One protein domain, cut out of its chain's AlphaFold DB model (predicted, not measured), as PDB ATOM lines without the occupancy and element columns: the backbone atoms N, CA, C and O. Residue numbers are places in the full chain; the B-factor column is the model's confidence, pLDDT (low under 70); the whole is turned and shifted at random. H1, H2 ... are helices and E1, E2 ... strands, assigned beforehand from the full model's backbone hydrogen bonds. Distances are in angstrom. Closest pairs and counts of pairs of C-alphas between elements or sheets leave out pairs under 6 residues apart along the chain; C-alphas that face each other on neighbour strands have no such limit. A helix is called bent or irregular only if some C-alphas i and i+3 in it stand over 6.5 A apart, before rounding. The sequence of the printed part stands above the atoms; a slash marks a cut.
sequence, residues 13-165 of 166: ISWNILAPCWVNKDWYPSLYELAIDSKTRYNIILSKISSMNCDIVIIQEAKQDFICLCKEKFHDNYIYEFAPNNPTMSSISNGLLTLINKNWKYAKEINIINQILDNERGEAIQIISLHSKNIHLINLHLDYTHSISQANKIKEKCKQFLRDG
ATOM      1  N   ILE A  13      38.794  -2.407 -33.729       96.31
ATOM      2  CA  ILE A  13      38.178  -2.780 -32.459       96.31
ATOM      3  C   ILE A  13      36.866  -2.017 -32.284       96.31
ATOM      4  O   ILE A  13      36.781  -0.834 -32.610       96.31
ATOM      5  N   SER A  14      35.853  -2.701 -31.760       97.06
ATOM      6  CA  SER A  14      34.616  -2.092 -31.277       97.06
ATOM      7  C   SER A  14      34.466  -2.399 -29.793       97.06
ATOM      8  O   SER A  14      34.683  -3.542 -29.386       97.06
ATOM      9  N   TRP A  15      34.143  -1.395 -28.979       97.62
ATOM     10  CA  TRP A  15      34.067  -1.545 -27.532       97.62
ATOM     11  C   TRP A  15      33.001  -0.635 -26.907       97.62
ATOM     12  O   TRP A  15      33.142   0.588 -26.888       97.62
ATOM     13  N   ASN A  16      31.975  -1.236 -26.298       95.00
ATOM     14  CA  ASN A  16      31.132  -0.543 -25.328       95.00
ATOM     15  C   ASN A  16      31.901  -0.433 -24.001       95.00
ATOM     16  O   ASN A  16      32.197  -1.445 -23.359       95.00
ATOM     17  N   ILE A  17      32.239   0.793 -23.598       94.69
ATOM     18  CA  ILE A  17      33.108   1.037 -22.439       94.69
ATOM     19  C   ILE A  17      32.363   1.130 -21.102       94.69
ATOM     20  O   ILE A  17      33.004   1.401 -20.083       94.69
ATOM     21  N   LEU A  18      31.047   0.905 -21.089       92.00
ATOM     22  CA  LEU A  18      30.165   1.064 -19.936       92.00
ATOM     23  C   LEU A  18      30.308   2.460 -19.313       92.00
ATOM     24  O   LEU A  18      31.110   2.674 -18.387       92.00
ATOM     25  N   ALA A  19      29.545   3.428 -19.826       90.75
ATOM     26  CA  ALA A  19      29.588   4.790 -19.309       90.75
ATOM     27  C   ALA A  19      29.335   4.800 -17.788       90.75
ATOM     28  O   ALA A  19      28.457   4.085 -17.305       90.75
ATOM     29  N   PRO A  20      30.037   5.647 -17.013       90.38
ATOM     30  CA  PRO A  20      29.909   5.707 -15.555       90.38
ATOM     31  C   PRO A  20      28.471   5.865 -15.043       90.38
ATOM     32  O   PRO A  20      28.132   5.366 -13.981       90.38
ATOM     33  N   CYS A  21      27.610   6.524 -15.817       86.44
ATOM     34  CA  CYS A  21      26.193   6.711 -15.503       86.44
ATOM     35  C   CYS A  21      25.350   5.429 -15.526       86.44
ATOM     36  O   CYS A  21      24.255   5.431 -14.976       86.44
ATOM     37  N   TRP A  22      25.831   4.363 -16.165       88.94
ATOM     38  CA  TRP A  22      25.162   3.063 -16.197       88.94
ATOM     39  C   TRP A  22      25.697   2.105 -15.137       88.94
ATOM     40  O   TRP A  22      25.169   1.009 -14.971       88.94
ATOM     41  N   VAL A  23      26.734   2.498 -14.394       90.75
ATOM     42  CA  VAL A  23      27.294   1.670 -13.330       90.75
ATOM     43  C   VAL A  23      26.356   1.704 -12.127       90.75
ATOM     44  O   VAL A  23      26.386   2.619 -11.307       90.75
ATOM     45  N   ASN A  24      25.524   0.674 -12.022       92.00
ATOM     46  CA  ASN A  24      24.608   0.461 -10.911       92.00
ATOM     47  C   ASN A  24      24.981  -0.832 -10.166       92.00
ATOM     48  O   ASN A  24      25.256  -1.857 -10.792       92.00
ATOM     49  N   LYS A  25      24.987  -0.793  -8.828       95.38
ATOM     50  CA  LYS A  25      25.292  -1.952  -7.979       95.38
ATOM     51  C   LYS A  25      24.286  -3.090  -8.156       95.38
ATOM     52  O   LYS A  25      24.683  -4.246  -8.089       95.38
ATOM     53  N   ASP A  26      23.031  -2.773  -8.448       95.62
ATOM     54  CA  ASP A  26      21.981  -3.764  -8.688       95.62
ATOM     55  C   ASP A  26      22.189  -4.501 -10.017       95.62
ATOM     56  O   ASP A  26      21.850  -5.675 -10.144       95.62
ATOM     57  N   TRP A  27      22.776  -3.828 -11.010       92.06
ATOM     58  CA  TRP A  27      23.050  -4.409 -12.327       92.06
ATOM     59  C   TRP A  27      24.405  -5.122 -12.381       92.06
ATOM     60  O   TRP A  27      24.549  -6.121 -13.085       92.06
ATOM     61  N   TYR A  28      25.392  -4.642 -11.618       90.31
ATOM     62  CA  TYR A  28      26.764  -5.161 -11.606       90.31
ATOM     63  C   TYR A  28      27.267  -5.496 -10.191       90.31
ATOM     64  O   TYR A  28      28.333  -5.020  -9.800       90.31
ATOM     65  N   PRO A  29      26.571  -6.328  -9.397       93.31
ATOM     66  CA  PRO A  29      26.864  -6.481  -7.968       93.31
ATOM     67  C   PRO A  29      28.278  -6.996  -7.670       93.31
ATOM     68  O   PRO A  29      28.905  -6.551  -6.712       93.31
ATOM     69  N   SER A  30      28.811  -7.898  -8.500       93.56
ATOM     70  CA  SER A  30      30.151  -8.481  -8.331       93.56
ATOM     71  C   SER A  30      31.285  -7.627  -8.897       93.56
ATOM     72  O   SER A  30      32.442  -7.830  -8.537       93.56
ATOM     73  N   LEU A  31      30.971  -6.684  -9.788       89.31
ATOM     74  CA  LEU A  31      31.952  -5.835 -10.467       89.31
ATOM     75  C   LEU A  31      31.849  -4.371 -10.046       89.31
ATOM     76  O   LEU A  31      32.668  -3.576 -10.489       89.31
ATOM     77  N   TYR A  32      30.879  -4.007  -9.204       93.19
ATOM     78  CA  TYR A  32      30.553  -2.621  -8.883       93.19
ATOM     79  C   TYR A  32      31.767  -1.828  -8.401       93.19
ATOM     80  O   TYR A  32      32.060  -0.779  -8.963       93.19
ATOM     81  N   GLU A  33      32.523  -2.369  -7.443       92.00
ATOM     82  CA  GLU A  33      33.715  -1.706  -6.893       92.00
ATOM     83  C   GLU A  33      34.796  -1.458  -7.963       92.00
ATOM     84  O   GLU A  33      35.490  -0.447  -7.931       92.00
ATOM     85  N   LEU A  34      34.911  -2.343  -8.960       88.12
ATOM     86  CA  LEU A  34      35.820  -2.159 -10.099       88.12
ATOM     87  C   LEU A  34      35.230  -1.219 -11.164       88.12
ATOM     88  O   LEU A  34      35.957  -0.483 -11.828       88.12
ATOM     89  N   ALA A  35      33.912  -1.258 -11.361       89.50
ATOM     90  CA  ALA A  35      33.201  -0.509 -12.389       89.50
ATOM     91  C   ALA A  35      33.014   0.970 -12.019       89.50
ATOM     92  O   ALA A  35      33.009   1.834 -12.905       89.50
ATOM     93  N   ILE A  36      32.879   1.272 -10.726       93.44
ATOM     94  CA  ILE A  36      32.635   2.625 -10.222       93.44
ATOM     95  C   ILE A  36      33.874   3.520 -10.358       93.44
ATOM     96  O   ILE A  36      33.731   4.723 -10.570       93.44
ATOM     97  N   ASP A  37      35.084   2.944 -10.346       94.19
ATOM     98  CA  ASP A  37      36.330   3.663 -10.638       94.19
ATOM     99  C   ASP A  37      36.491   3.909 -12.149       94.19
ATOM    100  O   ASP A  37      37.252   3.252 -12.869       94.19
ATOM    101  N   SER A  38      35.739   4.887 -12.655       93.12
ATOM    102  CA  SER A  38      35.754   5.278 -14.066       93.12
ATOM    103  C   SER A  38      37.135   5.720 -14.550       93.12
ATOM    104  O   SER A  38      37.515   5.402 -15.675       93.12
ATOM    105  N   LYS A  39      37.914   6.407 -13.707       93.38
ATOM    106  CA  LYS A  39      39.236   6.930 -14.071       93.38
ATOM    107  C   LYS A  39      40.215   5.795 -14.354       93.38
ATOM    108  O   LYS A  39      40.883   5.809 -15.391       93.38
ATOM    109  N   THR A  40      40.293   4.805 -13.467       94.25
ATOM    110  CA  THR A  40      41.159   3.636 -13.673       94.25
ATOM    111  C   THR A  40      40.720   2.844 -14.900       94.25
ATOM    112  O   THR A  40      41.562   2.509 -15.737       94.25
ATOM    113  N   ARG A  41      39.409   2.622 -15.084       94.88
ATOM    114  CA  ARG A  41      38.882   1.954 -16.287       94.88
ATOM    115  C   ARG A  41      39.265   2.680 -17.571       94.88
ATOM    116  O   ARG A  41      39.791   2.051 -18.487       94.88
ATOM    117  N   TYR A  42      39.055   3.993 -17.632       96.12
ATOM    118  CA  TYR A  42      39.425   4.806 -18.788       96.12
ATOM    119  C   TYR A  42      40.917   4.715 -19.085       96.12
ATOM    120  O   TYR A  42      41.289   4.462 -20.227       96.12
ATOM    121  N   ASN A  43      41.782   4.808 -18.075       95.62
ATOM    122  CA  ASN A  43      43.225   4.667 -18.269       95.62
ATOM    123  C   ASN A  43      43.623   3.297 -18.836       95.62
ATOM    124  O   ASN A  43      44.480   3.232 -19.721       95.62
ATOM    125  N   ILE A  44      42.986   2.215 -18.376       95.94
ATOM    126  CA  ILE A  44      43.207   0.863 -18.906       95.94
ATOM    127  C   ILE A  44      42.758   0.780 -20.368       95.94
ATOM    128  O   ILE A  44      43.530   0.317 -21.209       95.94
ATOM    129  N   ILE A  45      41.554   1.261 -20.691       96.62
ATOM    130  CA  ILE A  45      41.015   1.274 -22.061       96.62
ATOM    131  C   ILE A  45      41.944   2.061 -22.990       96.62
ATOM    132  O   ILE A  45      42.367   1.554 -24.027       96.62
ATOM    133  N   LEU A  46      42.346   3.265 -22.584       96.50
ATOM    134  CA  LEU A  46      43.290   4.106 -23.315       96.50
ATOM    135  C   LEU A  46      44.652   3.418 -23.488       96.50
ATOM    136  O   LEU A  46      45.260   3.484 -24.553       96.50
ATOM    137  N   SER A  47      45.159   2.728 -22.465       96.62
ATOM    138  CA  SER A  47      46.392   1.947 -22.600       96.62
ATOM    139  C   SER A  47      46.238   0.817 -23.620       96.62
ATOM    140  O   SER A  47      47.160   0.574 -24.398       96.62
ATOM    141  N   LYS A  48      45.086   0.138 -23.640       97.06
ATOM    142  CA  LYS A  48      44.805  -0.948 -24.583       97.06
ATOM    143  C   LYS A  48      44.703  -0.442 -26.014       97.06
ATOM    144  O   LYS A  48      45.415  -0.976 -26.860       97.06
ATOM    145  N   ILE A  49      43.936   0.623 -26.255       95.50
ATOM    146  CA  ILE A  49      43.848   1.292 -27.563       95.50
ATOM    147  C   ILE A  49      45.250   1.638 -28.078       95.50
ATOM    148  O   ILE A  49      45.615   1.250 -29.186       95.50
ATOM    149  N   SER A  50      46.073   2.271 -27.232       94.19
ATOM    150  CA  SER A  50      47.452   2.629 -27.582       94.19
ATOM    151  C   SER A  50      48.308   1.415 -27.945       94.19
ATOM    152  O   SER A  50      49.093   1.484 -28.884       94.19
ATOM    153  N   SER A  51      48.190   0.321 -27.187       94.25
ATOM    154  CA  SER A  51      49.001  -0.886 -27.391       94.25
ATOM    155  C   SER A  51      48.594  -1.686 -28.625       94.25
ATOM    156  O   SER A  51      49.445  -2.283 -29.275       94.25
ATOM    157  N   MET A  52      47.298  -1.705 -28.942       92.31
ATOM    158  CA  MET A  52      46.770  -2.427 -30.097       92.31
ATOM    159  C   MET A  52      47.089  -1.692 -31.397       92.31
ATOM    160  O   MET A  52      47.286  -2.345 -32.420       92.31
ATOM    161  N   ASN A  53      47.162  -0.354 -31.348       91.44
ATOM    162  CA  ASN A  53      47.460   0.499 -32.498       91.44
ATOM    163  C   ASN A  53      46.575   0.145 -33.712       91.44
ATOM    164  O   ASN A  53      47.061   0.025 -34.836       91.44
ATOM    165  N   CYS A  54      45.280  -0.085 -33.456       94.62
ATOM    166  CA  CYS A  54      44.298  -0.395 -34.494       94.62
ATOM    167  C   CYS A  54      44.130   0.788 -35.450       94.62
ATOM    168  O   CYS A  54      44.296   1.946 -35.046       94.62
ATOM    169  N   ASP A  55      43.745   0.490 -36.688       96.00
ATOM    170  CA  ASP A  55      43.465   1.491 -37.718       96.00
ATOM    171  C   ASP A  55      42.175   2.258 -37.408       96.00
ATOM    172  O   ASP A  55      42.123   3.479 -37.559       96.00
ATOM    173  N   ILE A  56      41.151   1.547 -36.920       97.62
ATOM    174  CA  ILE A  56      39.864   2.114 -36.506       97.62
ATOM    175  C   ILE A  56      39.506   1.606 -35.105       97.62
ATOM    176  O   ILE A  56      39.541   0.406 -34.827       97.62
ATOM    177  N   VAL A  57      39.122   2.522 -34.222       98.06
ATOM    178  CA  VAL A  57      38.597   2.222 -32.885       98.06
ATOM    179  C   VAL A  57      37.190   2.785 -32.805       98.06
ATOM    180  O   VAL A  57      36.983   3.983 -32.978       98.06
ATOM    181  N   ILE A  58      36.227   1.923 -32.524       98.19
ATOM    182  CA  ILE A  58      34.821   2.271 -32.393       98.19
ATOM    183  C   ILE A  58      34.434   2.109 -30.926       98.19
ATOM    184  O   ILE A  58      34.582   1.032 -30.357       98.19
ATOM    185  N   ILE A  59      33.947   3.174 -30.303       97.69
ATOM    186  CA  ILE A  59      33.566   3.197 -28.894       97.69
ATOM    187  C   ILE A  59      32.083   3.536 -28.778       97.69
ATOM    188  O   ILE A  59      31.615   4.526 -29.350       97.69
ATOM    189  N   GLN A  60      31.351   2.732 -28.010       95.88
ATOM    190  CA  GLN A  60      29.984   3.035 -27.586       95.88
ATOM    191  C   GLN A  60      29.971   3.502 -26.132       95.88
ATOM    192  O   GLN A  60      30.837   3.126 -25.342       95.88
ATOM    193  N   GLU A  61      28.971   4.314 -25.790       93.56
ATOM    194  CA  GLU A  61      28.815   4.930 -24.469       93.56
ATOM    195  C   GLU A  61      30.001   5.826 -24.062       93.56
ATOM    196  O   GLU A  61      30.343   5.970 -22.887       93.56
ATOM    197  N   ALA A  62      30.633   6.484 -25.033       94.44
ATOM    198  CA  ALA A  62      31.657   7.480 -24.751       94.44
ATOM    199  C   ALA A  62      31.029   8.710 -24.077       94.44
ATOM    200  O   ALA A  62      30.061   9.275 -24.590       94.44
ATOM    201  N   LYS A  63      31.592   9.142 -22.944       92.69
ATOM    202  CA  LYS A  63      31.235  10.395 -22.262       92.69
ATOM    203  C   LYS A  63      32.268  11.490 -22.531       92.69
ATOM    204  O   LYS A  63      33.387  11.214 -22.961       92.69
ATOM    205  N   GLN A  64      31.889  12.739 -22.257       90.50
ATOM    206  CA  GLN A  64      32.726  13.911 -22.521       90.50
ATOM    207  C   GLN A  64      34.104  13.852 -21.844       90.50
ATOM    208  O   GLN A  64      35.102  14.222 -22.454       90.50
ATOM    209  N   ASP A  65      34.176  13.361 -20.612       92.62
ATOM    210  CA  ASP A  65      35.420  13.162 -19.865       92.62
ATOM    211  C   ASP A  65      36.341  12.128 -20.532       92.62
ATOM    212  O   ASP A  65      37.525  12.402 -20.725       92.62
ATOM    213  N   PHE A  66      35.803  10.989 -20.981       95.44
ATOM    214  CA  PHE A  66      36.563  10.019 -21.777       95.44
ATOM    215  C   PHE A  66      37.073  10.625 -23.091       95.44
ATOM    216  O   PHE A  66      38.223  10.409 -23.471       95.44
ATOM    217  N   ILE A  67      36.242  11.417 -23.777       93.88
ATOM    218  CA  ILE A  67      36.611  12.083 -25.035       93.88
ATOM    219  C   ILE A  67      37.753  13.079 -24.810       93.88
ATOM    220  O   ILE A  67      38.681  13.123 -25.618       93.88
ATOM    221  N   CYS A  68      37.717  13.856 -23.723       93.94
ATOM    222  CA  CYS A  68      38.808  14.761 -23.362       93.94
ATOM    223  C   CYS A  68      40.122  13.994 -23.150       93.94
ATOM    224  O   CYS A  68      41.128  14.348 -23.762       93.94
ATOM    225  N   LEU A  69      40.097  12.892 -22.393       95.88
ATOM    226  CA  LEU A  69      41.282  12.054 -22.172       95.88
ATOM    227  C   LEU A  69      41.817  11.434 -23.473       95.88
ATOM    228  O   LEU A  69      43.028  11.382 -23.688       95.88
ATOM    229  N   CYS A  70      40.925  10.980 -24.358       95.75
ATOM    230  CA  CYS A  70      41.283  10.507 -25.694       95.75
ATOM    231  C   CYS A  70      42.018  11.597 -26.480       95.75
ATOM    232  O   CYS A  70      43.097  11.332 -27.005       95.75
ATOM    233  N   LYS A  71      41.472  12.821 -26.526       94.12
ATOM    234  CA  LYS A  71      42.096  13.954 -27.221       94.12
ATOM    235  C   LYS A  71      43.473  14.264 -26.650       94.12
ATOM    236  O   LYS A  71      44.417  14.358 -27.419       94.12
ATOM    237  N   GLU A  72      43.616  14.357 -25.334       94.56
ATOM    238  CA  GLU A  72      44.913  14.603 -24.691       94.56
ATOM    239  C   GLU A  72      45.943  13.533 -25.073       94.56
ATOM    240  O   GLU A  72      47.034  13.846 -25.554       94.56
ATOM    241  N   LYS A  73      45.580  12.255 -24.924       94.75
ATOM    242  CA  LYS A  73      46.515  11.140 -25.103       94.75
ATOM    243  C   LYS A  73      46.867  10.855 -26.560       94.75
ATOM    244  O   LYS A  73      47.982  10.426 -26.845       94.75
ATOM    245  N   PHE A  74      45.920  11.029 -27.475       95.06
ATOM    246  CA  PHE A  74      46.039  10.538 -28.845       95.06
ATOM    247  C   PHE A  74      46.046  11.658 -29.897       95.06
ATOM    248  O   PHE A  74      45.962  11.338 -31.085       95.06
ATOM    249  N   HIS A  75      46.069  12.947 -29.515       91.06
ATOM    250  CA  HIS A  75      45.889  14.086 -30.440       91.06
ATOM    251  C   HIS A  75      46.730  13.974 -31.719       91.06
ATOM    252  O   HIS A  75      46.214  14.216 -32.813       91.06
ATOM    253  N   ASP A  76      47.984  13.543 -31.602       91.88
ATOM    254  CA  ASP A  76      48.904  13.419 -32.734       91.88
ATOM    255  C   ASP A  76      48.626  12.209 -33.628       91.88
ATOM    256  O   ASP A  76      48.883  12.259 -34.829       91.88
ATOM    257  N   ASN A  77      48.041  11.146 -33.072       93.88
ATOM    258  CA  ASN A  77      47.964   9.835 -33.716       93.88
ATOM    259  C   ASN A  77      46.584   9.498 -34.274       93.88
ATOM    260  O   ASN A  77      46.496   8.688 -35.189       93.88
ATOM    261  N   TYR A  78      45.511  10.103 -33.761       96.12
ATOM    262  CA  TYR A  78      44.144   9.761 -34.156       96.12
ATOM    263  C   TYR A  78      43.331  10.985 -34.603       96.12
ATOM    264  O   TYR A  78      43.534  12.103 -34.129       96.12
ATOM    265  N   ILE A  79      42.420  10.770 -35.552       94.75
ATOM    266  CA  ILE A  79      41.282  11.646 -35.874       94.75
ATOM    267  C   ILE A  79      40.098  11.180 -35.020       94.75
ATOM    268  O   ILE A  79      39.962   9.980 -34.795       94.75
ATOM    269  N   TYR A  80      39.252  12.103 -34.560       93.75
ATOM    270  CA  TYR A  80      38.132  11.820 -33.657       93.75
ATOM    271  C   TYR A  80      36.837  12.281 -34.284       93.75
ATOM    272  O   TYR A  80      36.748  13.441 -34.679       93.75
ATOM    273  N   GLU A  81      35.828  11.424 -34.251       95.06
ATOM    274  CA  GLU A  81      34.472  11.793 -34.630       95.06
ATOM    275  C   GLU A  81      33.488  11.315 -33.565       95.06
ATOM    276  O   GLU A  81      33.384  10.115 -33.296       95.06
ATOM    277  N   PHE A  82      32.777  12.256 -32.943       93.62
ATOM    278  CA  PHE A  82      31.825  11.974 -31.872       93.62
ATOM    279  C   PHE A  82      30.400  12.291 -32.317       93.62
ATOM    280  O   PHE A  82      30.094  13.429 -32.671       93.62
ATOM    281  N   ALA A  83      29.518  11.300 -32.219       91.75
ATOM    282  CA  ALA A  83      28.082  11.469 -32.366       91.75
ATOM    283  C   ALA A  83      27.412  11.327 -30.989       91.75
ATOM    284  O   ALA A  83      27.348  10.212 -30.459       91.75
ATOM    285  N   PRO A  84      26.920  12.421 -30.383       88.44
ATOM    286  CA  PRO A  84      26.173  12.326 -29.138       88.44
ATOM    287  C   PRO A  84      24.851  11.593 -29.371       88.44
ATOM    288  O   PRO A  84      24.189  11.818 -30.386       88.44
ATOM    289  N   ASN A  85      24.420  10.789 -28.399       85.38
ATOM    290  CA  ASN A  85      23.002  10.460 -28.312       85.38
ATOM    291  C   ASN A  85      22.238  11.770 -28.055       85.38
ATOM    292  O   ASN A  85      22.647  12.581 -27.218       85.38
ATOM    293  N   ASN A  86      21.183  12.025 -28.829       70.81
ATOM    294  CA  ASN A  86      20.457  13.290 -28.798       70.81
ATOM    295  C   ASN A  86      19.817  13.489 -27.404       70.81
ATOM    296  O   ASN A  86      19.022  12.649 -26.972       70.81
ATOM    297  N   PRO A  87      20.131  14.583 -26.688       54.31
ATOM    298  CA  PRO A  87      19.647  14.817 -25.327       54.31
ATOM    299  C   PRO A  87      18.159  15.174 -25.239       54.31
ATOM    300  O   PRO A  87      17.670  15.401 -24.136       54.31
ATOM    301  N   THR A  88      17.414  15.233 -26.350       50.22
ATOM    302  CA  THR A  88      15.990  15.611 -26.328       50.22
ATOM    303  C   THR A  88      15.134  14.725 -25.416       50.22
ATOM    304  O   THR A  88      14.096  15.199 -24.968       50.22
ATOM    305  N   MET A  89      15.580  13.502 -25.085       48.19
ATOM    306  CA  MET A  89      14.925  12.623 -24.097       48.19
ATOM    307  C   MET A  89      15.873  11.927 -23.095       48.19
ATOM    308  O   MET A  89      15.410  11.448 -22.060       48.19
ATOM    309  N   SER A  90      17.186  11.865 -23.355       47.56
ATOM    310  CA  SER A  90      18.172  11.259 -22.443       47.56
ATOM    311  C   SER A  90      18.811  12.322 -21.544       47.56
ATOM    312  O   SER A  90      19.473  13.237 -22.031       47.56
ATOM    313  N   SER A  91      18.690  12.173 -20.220       49.91
ATOM    314  CA  SER A  91      19.345  13.047 -19.227       49.91
ATOM    315  C   SER A  91      20.869  12.871 -19.153       49.91
ATOM    316  O   SER A  91      21.548  13.572 -18.400       49.91
ATOM    317  N   ILE A  92      21.427  11.931 -19.918       60.72
ATOM    318  CA  ILE A  92      22.815  11.502 -19.814       60.72
ATOM    319  C   ILE A  92      23.528  11.746 -21.148       60.72
ATOM    320  O   ILE A  92      23.265  11.084 -22.149       60.72
ATOM    321  N   SER A  93      24.507  12.654 -21.124       73.38
ATOM    322  CA  SER A  93      25.447  12.889 -22.227       73.38
ATOM    323  C   SER A  93      26.419  11.707 -22.367       73.38
ATOM    324  O   SER A  93      27.437  11.626 -21.673       73.38
ATOM    325  N   ASN A  94      26.075  10.758 -23.236       88.56
ATOM    326  CA  ASN A  94      26.976   9.752 -23.792       88.56
ATOM    327  C   ASN A  94      26.728   9.634 -25.308       88.56
ATOM    328  O   ASN A  94      25.811  10.260 -25.845       88.56
ATOM    329  N   GLY A  95      27.547   8.864 -26.013       92.06
ATOM    330  CA  GLY A  95      27.340   8.650 -27.437       92.06
ATOM    331  C   GLY A  95      28.336   7.691 -28.060       92.06
ATOM    332  O   GLY A  95      28.913   6.826 -27.397       92.06
ATOM    333  N   LEU A  96      28.519   7.867 -29.358       95.19
ATOM    334  CA  LEU A  96      29.361   7.061 -30.219       95.19
ATOM    335  C   LEU A  96      30.634   7.842 -30.547       95.19
ATOM    336  O   LEU A  96      30.559   8.981 -30.999       95.19
ATOM    337  N   LEU A  97      31.800   7.246 -30.317       97.00
ATOM    338  CA  LEU A  97      33.094   7.838 -30.648       97.00
ATOM    339  C   LEU A  97      33.836   6.920 -31.615       97.00
ATOM    340  O   LEU A  97      34.033   5.743 -31.331       97.00
ATOM    341  N   THR A  98      34.306   7.480 -32.721       98.00
ATOM    342  CA  THR A  98      35.191   6.798 -33.666       98.00
ATOM    343  C   THR A  98      36.564   7.462 -33.643       98.00
ATOM    344  O   THR A  98      36.661   8.686 -33.740       98.00
ATOM    345  N   LEU A  99      37.623   6.659 -33.515       97.94
ATOM    346  CA  LEU A  99      39.014   7.085 -33.657       97.94
ATOM    347  C   LEU A  99      39.613   6.454 -34.916       97.94
ATOM    348  O   LEU A  99      39.560   5.233 -35.069       97.94
ATOM    349  N   ILE A 100      40.226   7.262 -35.779       97.56
ATOM    350  CA  ILE A 100      40.926   6.798 -36.988       97.56
ATOM    351  C   ILE A 100      42.417   7.068 -36.845       97.56
ATOM    352  O   ILE A 100      42.818   8.216 -36.660       97.56
ATOM    353  N   ASN A 101      43.246   6.031 -36.936       96.50
ATOM    354  CA  ASN A 101      44.695   6.153 -36.830       96.50
ATOM    355  C   ASN A 101      45.258   6.909 -38.038       96.50
ATOM    356  O   ASN A 101      45.194   6.423 -39.163       96.50
ATOM    357  N   LYS A 102      45.855   8.081 -37.815       95.31
ATOM    358  CA  LYS A 102      46.428   8.951 -38.856       95.31
ATOM    359  C   LYS A 102      47.573   8.294 -39.625       95.31
ATOM    360  O   LYS A 102      47.824   8.676 -40.766       95.31
ATOM    361  N   ASN A 103      48.254   7.322 -39.015       93.00
ATOM    362  CA  ASN A 103      49.359   6.596 -39.638       93.00
ATOM    363  C   ASN A 103      48.878   5.475 -40.571       93.00
ATOM    364  O   ASN A 103      49.679   4.907 -41.315       93.00
ATOM    365  N   TRP A 104      47.587   5.136 -40.549       93.06
ATOM    366  CA  TRP A 104      47.028   4.167 -41.478       93.06
ATOM    367  C   TRP A 104      46.949   4.755 -42.890       93.06
ATOM    368  O   TRP A 104      46.454   5.863 -43.095       93.06
ATOM    369  N   LYS A 105      47.392   3.990 -43.897       91.94
ATOM    370  CA  LYS A 105      47.500   4.462 -45.291       91.94
ATOM    371  C   LYS A 105      46.182   4.949 -45.907       91.94
ATOM    372  O   LYS A 105      46.224   5.763 -46.818       91.94
ATOM    373  N   TYR A 106      45.040   4.481 -45.393       93.38
ATOM    374  CA  TYR A 106      43.703   4.855 -45.867       93.38
ATOM    375  C   TYR A 106      42.995   5.886 -44.974       93.38
ATOM    376  O   TYR A 106      41.857   6.248 -45.253       93.38
ATOM    377  N   ALA A 107      43.639   6.395 -43.916       93.81
ATOM    378  CA  ALA A 107      42.994   7.271 -42.932       93.81
ATOM    379  C   ALA A 107      42.353   8.525 -43.548       93.81
ATOM    380  O   ALA A 107      41.283   8.945 -43.122       93.81
ATOM    381  N   LYS A 108      42.993   9.104 -44.572       93.19
ATOM    382  CA  LYS A 108      42.513  10.309 -45.271       93.19
ATOM    383  C   LYS A 108      41.327  10.055 -46.205       93.19
ATOM    384  O   LYS A 108      40.706  11.007 -46.653       93.19
ATOM    385  N   GLU A 109      41.049   8.797 -46.520       93.81
ATOM    386  CA  GLU A 109      39.949   8.390 -47.400       93.81
ATOM    387  C   GLU A 109      38.688   8.021 -46.608       93.81
ATOM    388  O   GLU A 109      37.644   7.746 -47.202       93.81
ATOM    389  N   ILE A 110      38.783   7.993 -45.273       95.06
ATOM    390  CA  ILE A 110      37.654   7.713 -44.399       95.06
ATOM    391  C   ILE A 110      36.722   8.919 -44.352       95.06
ATOM    392  O   ILE A 110      37.115  10.012 -43.951       95.06
ATOM    393  N   ASN A 111      35.462   8.677 -44.696       94.56
ATOM    394  CA  ASN A 111      34.359   9.597 -44.471       94.56
ATOM    395  C   ASN A 111      33.487   9.074 -43.323       94.56
ATOM    396  O   ASN A 111      33.156   7.886 -43.302       94.56
ATOM    397  N   ILE A 112      33.102   9.937 -42.385       94.62
ATOM    398  CA  ILE A 112      32.214   9.573 -41.275       94.62
ATOM    399  C   ILE A 112      30.991  10.478 -41.313       94.62
ATOM    400  O   ILE A 112      31.110  11.699 -41.284       94.62
ATOM    401  N   ILE A 113      29.810   9.867 -41.350       92.50
ATOM    402  CA  ILE A 113      28.533  10.571 -41.285       92.50
ATOM    403  C   ILE A 113      27.829  10.194 -39.992       92.50
ATOM    404  O   ILE A 113      27.546   9.020 -39.748       92.50
ATOM    405  N   ASN A 114      27.500  11.205 -39.194       92.06
ATOM    406  CA  ASN A 114      26.709  11.050 -37.982       92.06
ATOM    407  C   ASN A 114      25.252  11.396 -38.277       92.06
ATOM    408  O   ASN A 114      24.960  12.446 -38.851       92.06
ATOM    409  N   GLN A 115      24.330  10.539 -37.856       90.50
ATOM    410  CA  GLN A 115      22.901  10.816 -37.920       90.50
ATOM    411  C   GLN A 115      22.205  10.379 -36.635       90.50
ATOM    412  O   GLN A 115      22.753   9.645 -35.813       90.50
ATOM    413  N   ILE A 116      20.955  10.807 -36.496       89.50
ATOM    414  CA  ILE A 116      20.034  10.260 -35.506       89.50
ATOM    415  C   ILE A 116      19.392   9.006 -36.110       89.50
ATOM    416  O   ILE A 116      18.794   9.076 -37.189       89.50
ATOM    417  N   LEU A 117      19.543   7.869 -35.430       90.00
ATOM    418  CA  LEU A 117      18.880   6.605 -35.748       90.00
ATOM    419  C   LEU A 117      17.409   6.652 -35.334       90.00
ATOM    420  O   LEU A 117      16.531   6.318 -36.128       90.00
ATOM    421  N   ASP A 118      17.159   7.091 -34.102       87.19
ATOM    422  CA  ASP A 118      15.833   7.154 -33.505       87.19
ATOM    423  C   ASP A 118      15.597   8.520 -32.856       87.19
ATOM    424  O   ASP A 118      16.193   8.836 -31.830       87.19
ATOM    425  N   ASN A 119      14.722   9.336 -33.451       83.31
ATOM    426  CA  ASN A 119      14.410  10.673 -32.937       83.31
ATOM    427  C   ASN A 119      13.692  10.639 -31.583       83.31
ATOM    428  O   ASN A 119      13.837  11.578 -30.804       83.31
ATOM    429  N   GLU A 120      12.932   9.580 -31.297       81.12
ATOM    430  CA  GLU A 120      12.188   9.459 -30.039       81.12
ATOM    431  C   GLU A 120      13.119   9.098 -28.882       81.12
ATOM    432  O   GLU A 120      12.986   9.617 -27.776       81.12
ATOM    433  N   ARG A 121      14.098   8.228 -29.147       79.12
ATOM    434  CA  ARG A 121      15.048   7.725 -28.144       79.12
ATOM    435  C   ARG A 121      16.358   8.504 -28.095       79.12
ATOM    436  O   ARG A 121      17.128   8.358 -27.152       79.12
ATOM    437  N   GLY A 122      16.614   9.320 -29.112       82.56
ATOM    438  CA  GLY A 122      17.870  10.032 -29.289       82.56
ATOM    439  C   GLY A 122      19.053   9.120 -29.612       82.56
ATOM    440  O   GLY A 122      20.190   9.494 -29.347       82.56
ATOM    441  N   GLU A 123      18.824   7.932 -30.173       87.50
ATOM    442  CA  GLU A 123      19.902   6.998 -30.518       87.50
ATOM    443  C   GLU A 123      20.705   7.532 -31.709       87.50
ATOM    444  O   GLU A 123      20.133   7.902 -32.739       87.50
ATOM    445  N   ALA A 124      22.031   7.570 -31.587       90.88
ATOM    446  CA  ALA A 124      22.928   7.944 -32.675       90.88
ATOM    447  C   ALA A 124      23.277   6.748 -33.580       90.88
ATOM    448  O   ALA A 124      23.259   5.588 -33.167       90.88
ATOM    449  N   ILE A 125      23.658   7.046 -34.822       93.19
ATOM    450  CA  ILE A 125      24.307   6.121 -35.758       93.19
ATOM    451  C   ILE A 125      25.485   6.844 -36.417       93.19
ATOM    452  O   ILE A 125      25.337   7.983 -36.865       93.19
ATOM    453  N   GLN A 126      26.650   6.190 -36.489       95.06
ATOM    454  CA  GLN A 126      27.768   6.658 -37.318       95.06
ATOM    455  C   GLN A 126      27.993   5.685 -38.470       95.06
ATOM    456  O   GLN A 126      28.100   4.477 -38.255       95.06
ATOM    457  N   ILE A 127      28.093   6.212 -39.686       94.94
ATOM    458  CA  ILE A 127      28.425   5.452 -40.889       94.94
ATOM    459  C   ILE A 127      29.838   5.850 -41.305       94.94
ATOM    460  O   ILE A 127      30.081   7.004 -41.644       94.94
ATOM    461  N   ILE A 128      30.762   4.896 -41.264       95.38
ATOM    462  CA  ILE A 128      32.186   5.078 -41.554       95.38
ATOM    463  C   ILE A 128      32.463   4.405 -42.896       95.38
ATOM    464  O   ILE A 128      32.238   3.206 -43.048       95.38
ATOM    465  N   SER A 129      32.940   5.163 -43.875       94.12
ATOM    466  CA  SER A 129      33.073   4.697 -45.254       94.12
ATOM    467  C   SER A 129      34.494   4.846 -45.766       94.12
ATOM    468  O   SER A 129      35.076   5.923 -45.680       94.12
ATOM    469  N   LEU A 130      35.016   3.768 -46.349       93.00
ATOM    470  CA  LEU A 130      36.238   3.745 -47.144       93.00
ATOM    471  C   LEU A 130      35.859   3.422 -48.592       93.00
ATOM    472  O   LEU A 130      35.820   2.259 -49.009       93.00
ATOM    473  N   HIS A 131      35.546   4.466 -49.358       86.94
ATOM    474  CA  HIS A 131      34.964   4.326 -50.695       86.94
ATOM    475  C   HIS A 131      35.896   3.620 -51.685       86.94
ATOM    476  O   HIS A 131      35.441   2.781 -52.458       86.94
ATOM    477  N   SER A 132      37.207   3.865 -51.607       89.25
ATOM    478  CA  SER A 132      38.206   3.225 -52.480       89.25
ATOM    479  C   SER A 132      38.279   1.704 -52.341       89.25
ATOM    480  O   SER A 132      38.825   1.025 -53.214       89.25
ATOM    481  N   LYS A 133      37.745   1.158 -51.241       89.88
ATOM    482  CA  LYS A 133      37.680  -0.278 -50.955       89.88
ATOM    483  C   LYS A 133      36.260  -0.823 -50.915       89.88
ATOM    484  O   LYS A 133      36.107  -2.020 -50.697       89.88
ATOM    485  N   ASN A 134      35.248   0.019 -51.135       89.69
ATOM    486  CA  ASN A 134      33.841  -0.344 -50.971       89.69
ATOM    487  C   ASN A 134      33.562  -0.968 -49.585       89.69
ATOM    488  O   ASN A 134      32.899  -1.998 -49.467       89.69
ATOM    489  N   ILE A 135      34.138  -0.376 -48.533       91.88
ATOM    490  CA  ILE A 135      33.935  -0.808 -47.147       91.88
ATOM    491  C   ILE A 135      33.077   0.234 -46.440       91.88
ATOM    492  O   ILE A 135      33.404   1.421 -46.435       91.88
ATOM    493  N   HIS A 136      32.018  -0.240 -45.790       92.88
ATOM    494  CA  HIS A 136      31.160   0.561 -44.928       92.88
ATOM    495  C   HIS A 136      31.030  -0.130 -43.575       92.88
ATOM    496  O   HIS A 136      30.688  -1.309 -43.496       92.88
ATOM    497  N   LEU A 137      31.309   0.612 -42.511       95.06
ATOM    498  CA  LEU A 137      31.175   0.177 -41.129       95.06
ATOM    499  C   LEU A 137      30.109   1.036 -40.464       95.06
ATOM    500  O   LEU A 137      29.989   2.227 -40.750       95.06
ATOM    501  N   ILE A 138      29.347   0.435 -39.560       95.06
ATOM    502  CA  ILE A 138      28.270   1.130 -38.863       95.06
ATOM    503  C   ILE A 138      28.527   1.020 -37.365       95.06
ATOM    504  O   ILE A 138      28.567  -0.083 -36.820       95.06
ATOM    505  N   ASN A 139      28.699   2.166 -36.707       95.69
ATOM    506  CA  ASN A 139      28.725   2.265 -35.254       95.69
ATOM    507  C   ASN A 139      27.313   2.560 -34.746       95.69
ATOM    508  O   ASN A 139      26.688   3.538 -35.161       95.69
ATOM    509  N   LEU A 140      26.828   1.712 -33.848       92.75
ATOM    510  CA  LEU A 140      25.512   1.798 -33.236       92.75
ATOM    511  C   LEU A 140      25.533   1.105 -31.875       92.75
ATOM    512  O   LEU A 140      26.342   0.206 -31.633       92.75
ATOM    513  N   HIS A 141      24.630   1.522 -30.994       90.00
ATOM    514  CA  HIS A 141      24.396   0.883 -29.706       90.00
ATOM    515  C   HIS A 141      22.892   0.667 -29.543       90.00
ATOM    516  O   HIS A 141      22.145   1.629 -29.401       90.00
ATOM    517  N   LEU A 142      22.458  -0.589 -29.673       84.88
ATOM    518  CA  LEU A 142      21.044  -0.948 -29.772       84.88
ATOM    519  C   LEU A 142      20.435  -1.277 -28.416       84.88
ATOM    520  O   LEU A 142      21.111  -1.764 -27.511       84.88
ATOM    521  N   ASP A 143      19.126  -1.089 -28.342       74.44
ATOM    522  CA  ASP A 143      18.301  -1.469 -27.203       74.44
ATOM    523  C   ASP A 143      17.593  -2.783 -27.555       74.44
ATOM    524  O   ASP A 143      16.881  -2.898 -28.554       74.44
ATOM    525  N   TYR A 144      17.778  -3.804 -26.722       68.38
ATOM    526  CA  TYR A 144      17.244  -5.145 -26.954       68.38
ATOM    527  C   TYR A 144      15.707  -5.210 -26.936       68.38
ATOM    528  O   TYR A 144      15.134  -6.210 -27.369       68.38
ATOM    529  N   THR A 145      15.020  -4.164 -26.471       72.62
ATOM    530  CA  THR A 145      13.560  -4.156 -26.307       72.62
ATOM    531  C   THR A 145      12.760  -4.032 -27.612       72.62
ATOM    532  O   THR A 145      11.612  -4.472 -27.643       72.62
ATOM    533  N   HIS A 146      13.329  -3.514 -28.714       79.31
ATOM    534  CA  HIS A 146      12.600  -3.339 -29.992       79.31
ATOM    535  C   HIS A 146      13.431  -3.652 -31.247       79.31
ATOM    536  O   HIS A 146      13.447  -2.890 -32.219       79.31
ATOM    537  N   SER A 147      14.078  -4.815 -31.258       83.56
ATOM    538  CA  SER A 147      15.021  -5.239 -32.304       83.56
ATOM    539  C   SER A 147      14.513  -5.094 -33.749       83.56
ATOM    540  O   SER A 147      15.242  -4.591 -34.601       83.56
ATOM    541  N   ILE A 148      13.260  -5.469 -34.047       88.62
ATOM    542  CA  ILE A 148      12.693  -5.369 -35.409       88.62
ATOM    543  C   ILE A 148      12.545  -3.906 -35.848       88.62
ATOM    544  O   ILE A 148      12.878  -3.556 -36.981       88.62
ATOM    545  N   SER A 149      12.057  -3.044 -34.953       88.81
ATOM    546  CA  SER A 149      11.892  -1.616 -35.239       88.81
ATOM    547  C   SER A 149      13.248  -0.957 -35.494       88.81
ATOM    548  O   SER A 149      13.426  -0.280 -36.507       88.81
ATOM    549  N   GLN A 150      14.243  -1.241 -34.647       88.62
ATOM    550  CA  GLN A 150      15.606  -0.741 -34.830       88.62
ATOM    551  C   GLN A 150      16.245  -1.250 -36.127       88.62
ATOM    552  O   GLN A 150      16.830  -0.461 -36.863       88.62
ATOM    553  N   ALA A 151      16.070  -2.528 -36.474       90.50
ATOM    554  CA  ALA A 151      16.561  -3.074 -37.740       90.50
ATOM    555  C   ALA A 151      15.980  -2.336 -38.961       90.50
ATOM    556  O   ALA A 151      16.710  -2.043 -39.913       90.50
ATOM    557  N   ASN A 152      14.689  -1.985 -38.927       92.19
ATOM    558  CA  ASN A 152      14.057  -1.198 -39.987       92.19
ATOM    559  C   ASN A 152      14.641   0.218 -40.072       92.19
ATOM    560  O   ASN A 152      15.015   0.640 -41.169       92.19
ATOM    561  N   LYS A 153      14.818   0.906 -38.936       92.44
ATOM    562  CA  LYS A 153      15.448   2.240 -38.885       92.44
ATOM    563  C   LYS A 153      16.878   2.212 -39.442       92.44
ATOM    564  O   LYS A 153      17.224   3.038 -40.283       92.44
ATOM    565  N   ILE A 154      17.688   1.214 -39.067       93.06
ATOM    566  CA  ILE A 154      19.053   1.032 -39.600       93.06
ATOM    567  C   ILE A 154      19.009   0.851 -41.120       93.06
ATOM    568  O   ILE A 154      19.748   1.512 -41.848       93.06
ATOM    569  N   LYS A 155      18.125  -0.022 -41.617       92.81
ATOM    570  CA  LYS A 155      17.976  -0.290 -43.052       92.81
ATOM    571  C   LYS A 155      17.588   0.965 -43.829       92.81
ATOM    572  O   LYS A 155      18.110   1.184 -44.921       92.81
ATOM    573  N   GLU A 156      16.678   1.775 -43.301       92.75
ATOM    574  CA  GLU A 156      16.278   3.048 -43.905       92.75
ATOM    575  C   GLU A 156      17.441   4.037 -43.961       92.75
ATOM    576  O   GLU A 156      17.717   4.580 -45.031       92.75
ATOM    577  N   LYS A 157      18.183   4.192 -42.861       90.94
ATOM    578  CA  LYS A 157      19.366   5.064 -42.790       90.94
ATOM    579  C   LYS A 157      20.458   4.639 -43.764       90.94
ATOM    580  O   LYS A 157      20.990   5.471 -44.493       90.94
ATOM    581  N   CYS A 158      20.729   3.339 -43.857       90.38
ATOM    582  CA  CYS A 158      21.685   2.802 -44.825       90.38
ATOM    583  C   CYS A 158      21.227   3.038 -46.269       90.38
ATOM    584  O   CYS A 158      22.036   3.384 -47.121       90.38
ATOM    585  N   LYS A 159      19.929   2.879 -46.566       89.75
ATOM    586  CA  LYS A 159      19.389   3.158 -47.905       89.75
ATOM    587  C   LYS A 159      19.490   4.632 -48.280       89.75
ATOM    588  O   LYS A 159      19.787   4.906 -49.433       89.75
ATOM    589  N   GLN A 160      19.211   5.544 -47.348       88.25
ATOM    590  CA  GLN A 160      19.379   6.986 -47.561       88.25
ATOM    591  C   GLN A 160      20.844   7.288 -47.877       88.25
ATOM    592  O   GLN A 160      21.147   7.782 -48.956       88.25
ATOM    593  N   PHE A 161      21.757   6.833 -47.017       83.25
ATOM    594  CA  PHE A 161      23.196   7.001 -47.205       83.25
ATOM    595  C   PHE A 161      23.715   6.464 -48.552       83.25
ATOM    596  O   PHE A 161      24.490   7.132 -49.224       83.25
ATOM    597  N   LEU A 162      23.287   5.265 -48.964       78.44
ATOM    598  CA  LEU A 162      23.740   4.648 -50.216       78.44
ATOM    599  C   LEU A 162      23.086   5.244 -51.475       78.44
ATOM    600  O   LEU A 162      23.622   5.069 -52.565       78.44
ATOM    601  N   ARG A 163      21.915   5.885 -51.357       75.31
ATOM    602  CA  ARG A 163      21.232   6.550 -52.483       75.31
ATOM    603  C   ARG A 163      21.754   7.958 -52.704       75.31
ATOM    604  O   ARG A 163      21.987   8.338 -53.844       75.31
ATOM    605  N   ASP A 164      21.949   8.687 -51.617       63.28
ATOM    606  CA  ASP A 164      22.378  10.081 -51.613       63.28
ATOM    607  C   ASP A 164      23.910  10.167 -51.584       63.28
ATOM    608  O   ASP A 164      24.448  10.998 -50.861       63.28
ATOM    609  N   GLY A 165      24.598   9.246 -52.281       55.09
ATOM    610  CA  GLY A 165      26.044   9.026 -52.168       55.09
ATOM    611  C   GLY A 165      26.866  10.325 -52.169       55.09
ATOM    612  O   GLY A 165      26.410  11.322 -52.730       55.09
TER     613      GLY A 165
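Overview. This is residues 13 to 165 of the 166 residues of the protein "Hypothetical protein" of Adineta steineri (UniProt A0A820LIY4). Two sheets, E1 E2 E4 E3 and E5 E6 E7, are stacked partly face to face as a sandwich with their strands nearly aligned; H3 covers the outside of the first sheet, and H4 crosses the outside of the second slantwise. H2 is next to H3 and only grazes the first sheet, while the small H1 lies at the end of the longest axis away from H4, and the long link before it, residues 17 to 31, runs from E1 out to H1. The printed part has 153 residues with four named helices and seven named strands, in the order E1 H1 H2 E2 H3 E3 E4 E5 E6 E7 H4. The class is mixed, helices and strands; the first sheet, in the order E1 E2 E4 E3, is mixed, and the second, E5 E6 E7, is all antiparallel. The whole is compact, with a radius of gyration of the C-alphas of 16.2 A and spans of 47 by 38 by 23 A.

Along the chain. Find C-alpha 13 at (38.178, -2.780, -32.459), where E1 begins and runs to residue 16. After residues 17 to 31 you reach H1, residues 32 to 36, and then H2, residues 38 to 52, 20.9 A long. E2 is residues 56 to 62, 15.3 A; H3 is residues 64 to 74, 15.1 A. E3, residues 78 to 84, is 18.8 A long, and E4, residues 95 to 101, is 19.9 A. Look for E5 from C-alpha 110 at (37.654, 7.713, -44.399) to residue 118, 24.4 A. E6 is residues 123 to 130, 23.5 A, and E7 residues 135 to 140, 16.5 A. H4, residues 144 to 163, is 28.4 A long and ends at C-alpha 163, (21.232, 6.550, -52.483); it is irregular, with C-alphas 145 and 148 9.2 A apart, and has a kink of 42 degrees near residue 151.

Arrangement. Start with the first sheet, which is twisted, its C-alphas up to 4.2 A off the best plane. E1 and E2 are parallel, with N 15 and O 58 2.8 A apart; with H1 and H2 between they form a strand-helix-strand unit, two parallel neighbours joined through helices, with a right-handed crossover. E2 and E4 are antiparallel, with N 59 and O 97 at 2.8 A. E3 and E4 form a hairpin, with N 81 and O 98 at 2.9 A. E2, H3 and E3 form a split unit, E4 standing between its strands, also right-handed. H3 is over E4 and E3, along the strands, at a height of 9.8 A over the sheet, making two layers, helix on sheet. H2 only just touches H3 with residues 42 to 46 alone, closest at the C-alphas of Tyr 42 and Phe 66, 6.7 A. H1 and H2 are close but not clearly touching. Now look across to E5 E6 E7, a meander, each strand the antiparallel neighbour of the one before: N 113 and O 127 are 2.9 A apart, N 128 and O 137 2.8 A. The two sheets' facing parts are 10.0 A centre to centre; the closest C-alphas of E3 and E5, those of Ala 83 and Asn 114, are 5.8 A apart. H4 is on the second sheet, again two layers, at a height of 8.1 A, at 37 degrees to E5 on the local plane; the closest C-alphas of the two are those of Leu 117 and Lys 153, 6.4 A. In H1, H2 and H3 every O i to N i+4 pair is within hydrogen-bond range; in H4, 14 of 16 are.

Size, cuts and confidence. The C-alphas farthest apart are those of Glu 33 and Arg 163, 48.0 A. The printed part has no cut, and E1 to H1 is the long link. The mean pLDDT of the printed part is 89.6; residues 87 to 92, 144 and 164 to 165 are under 70.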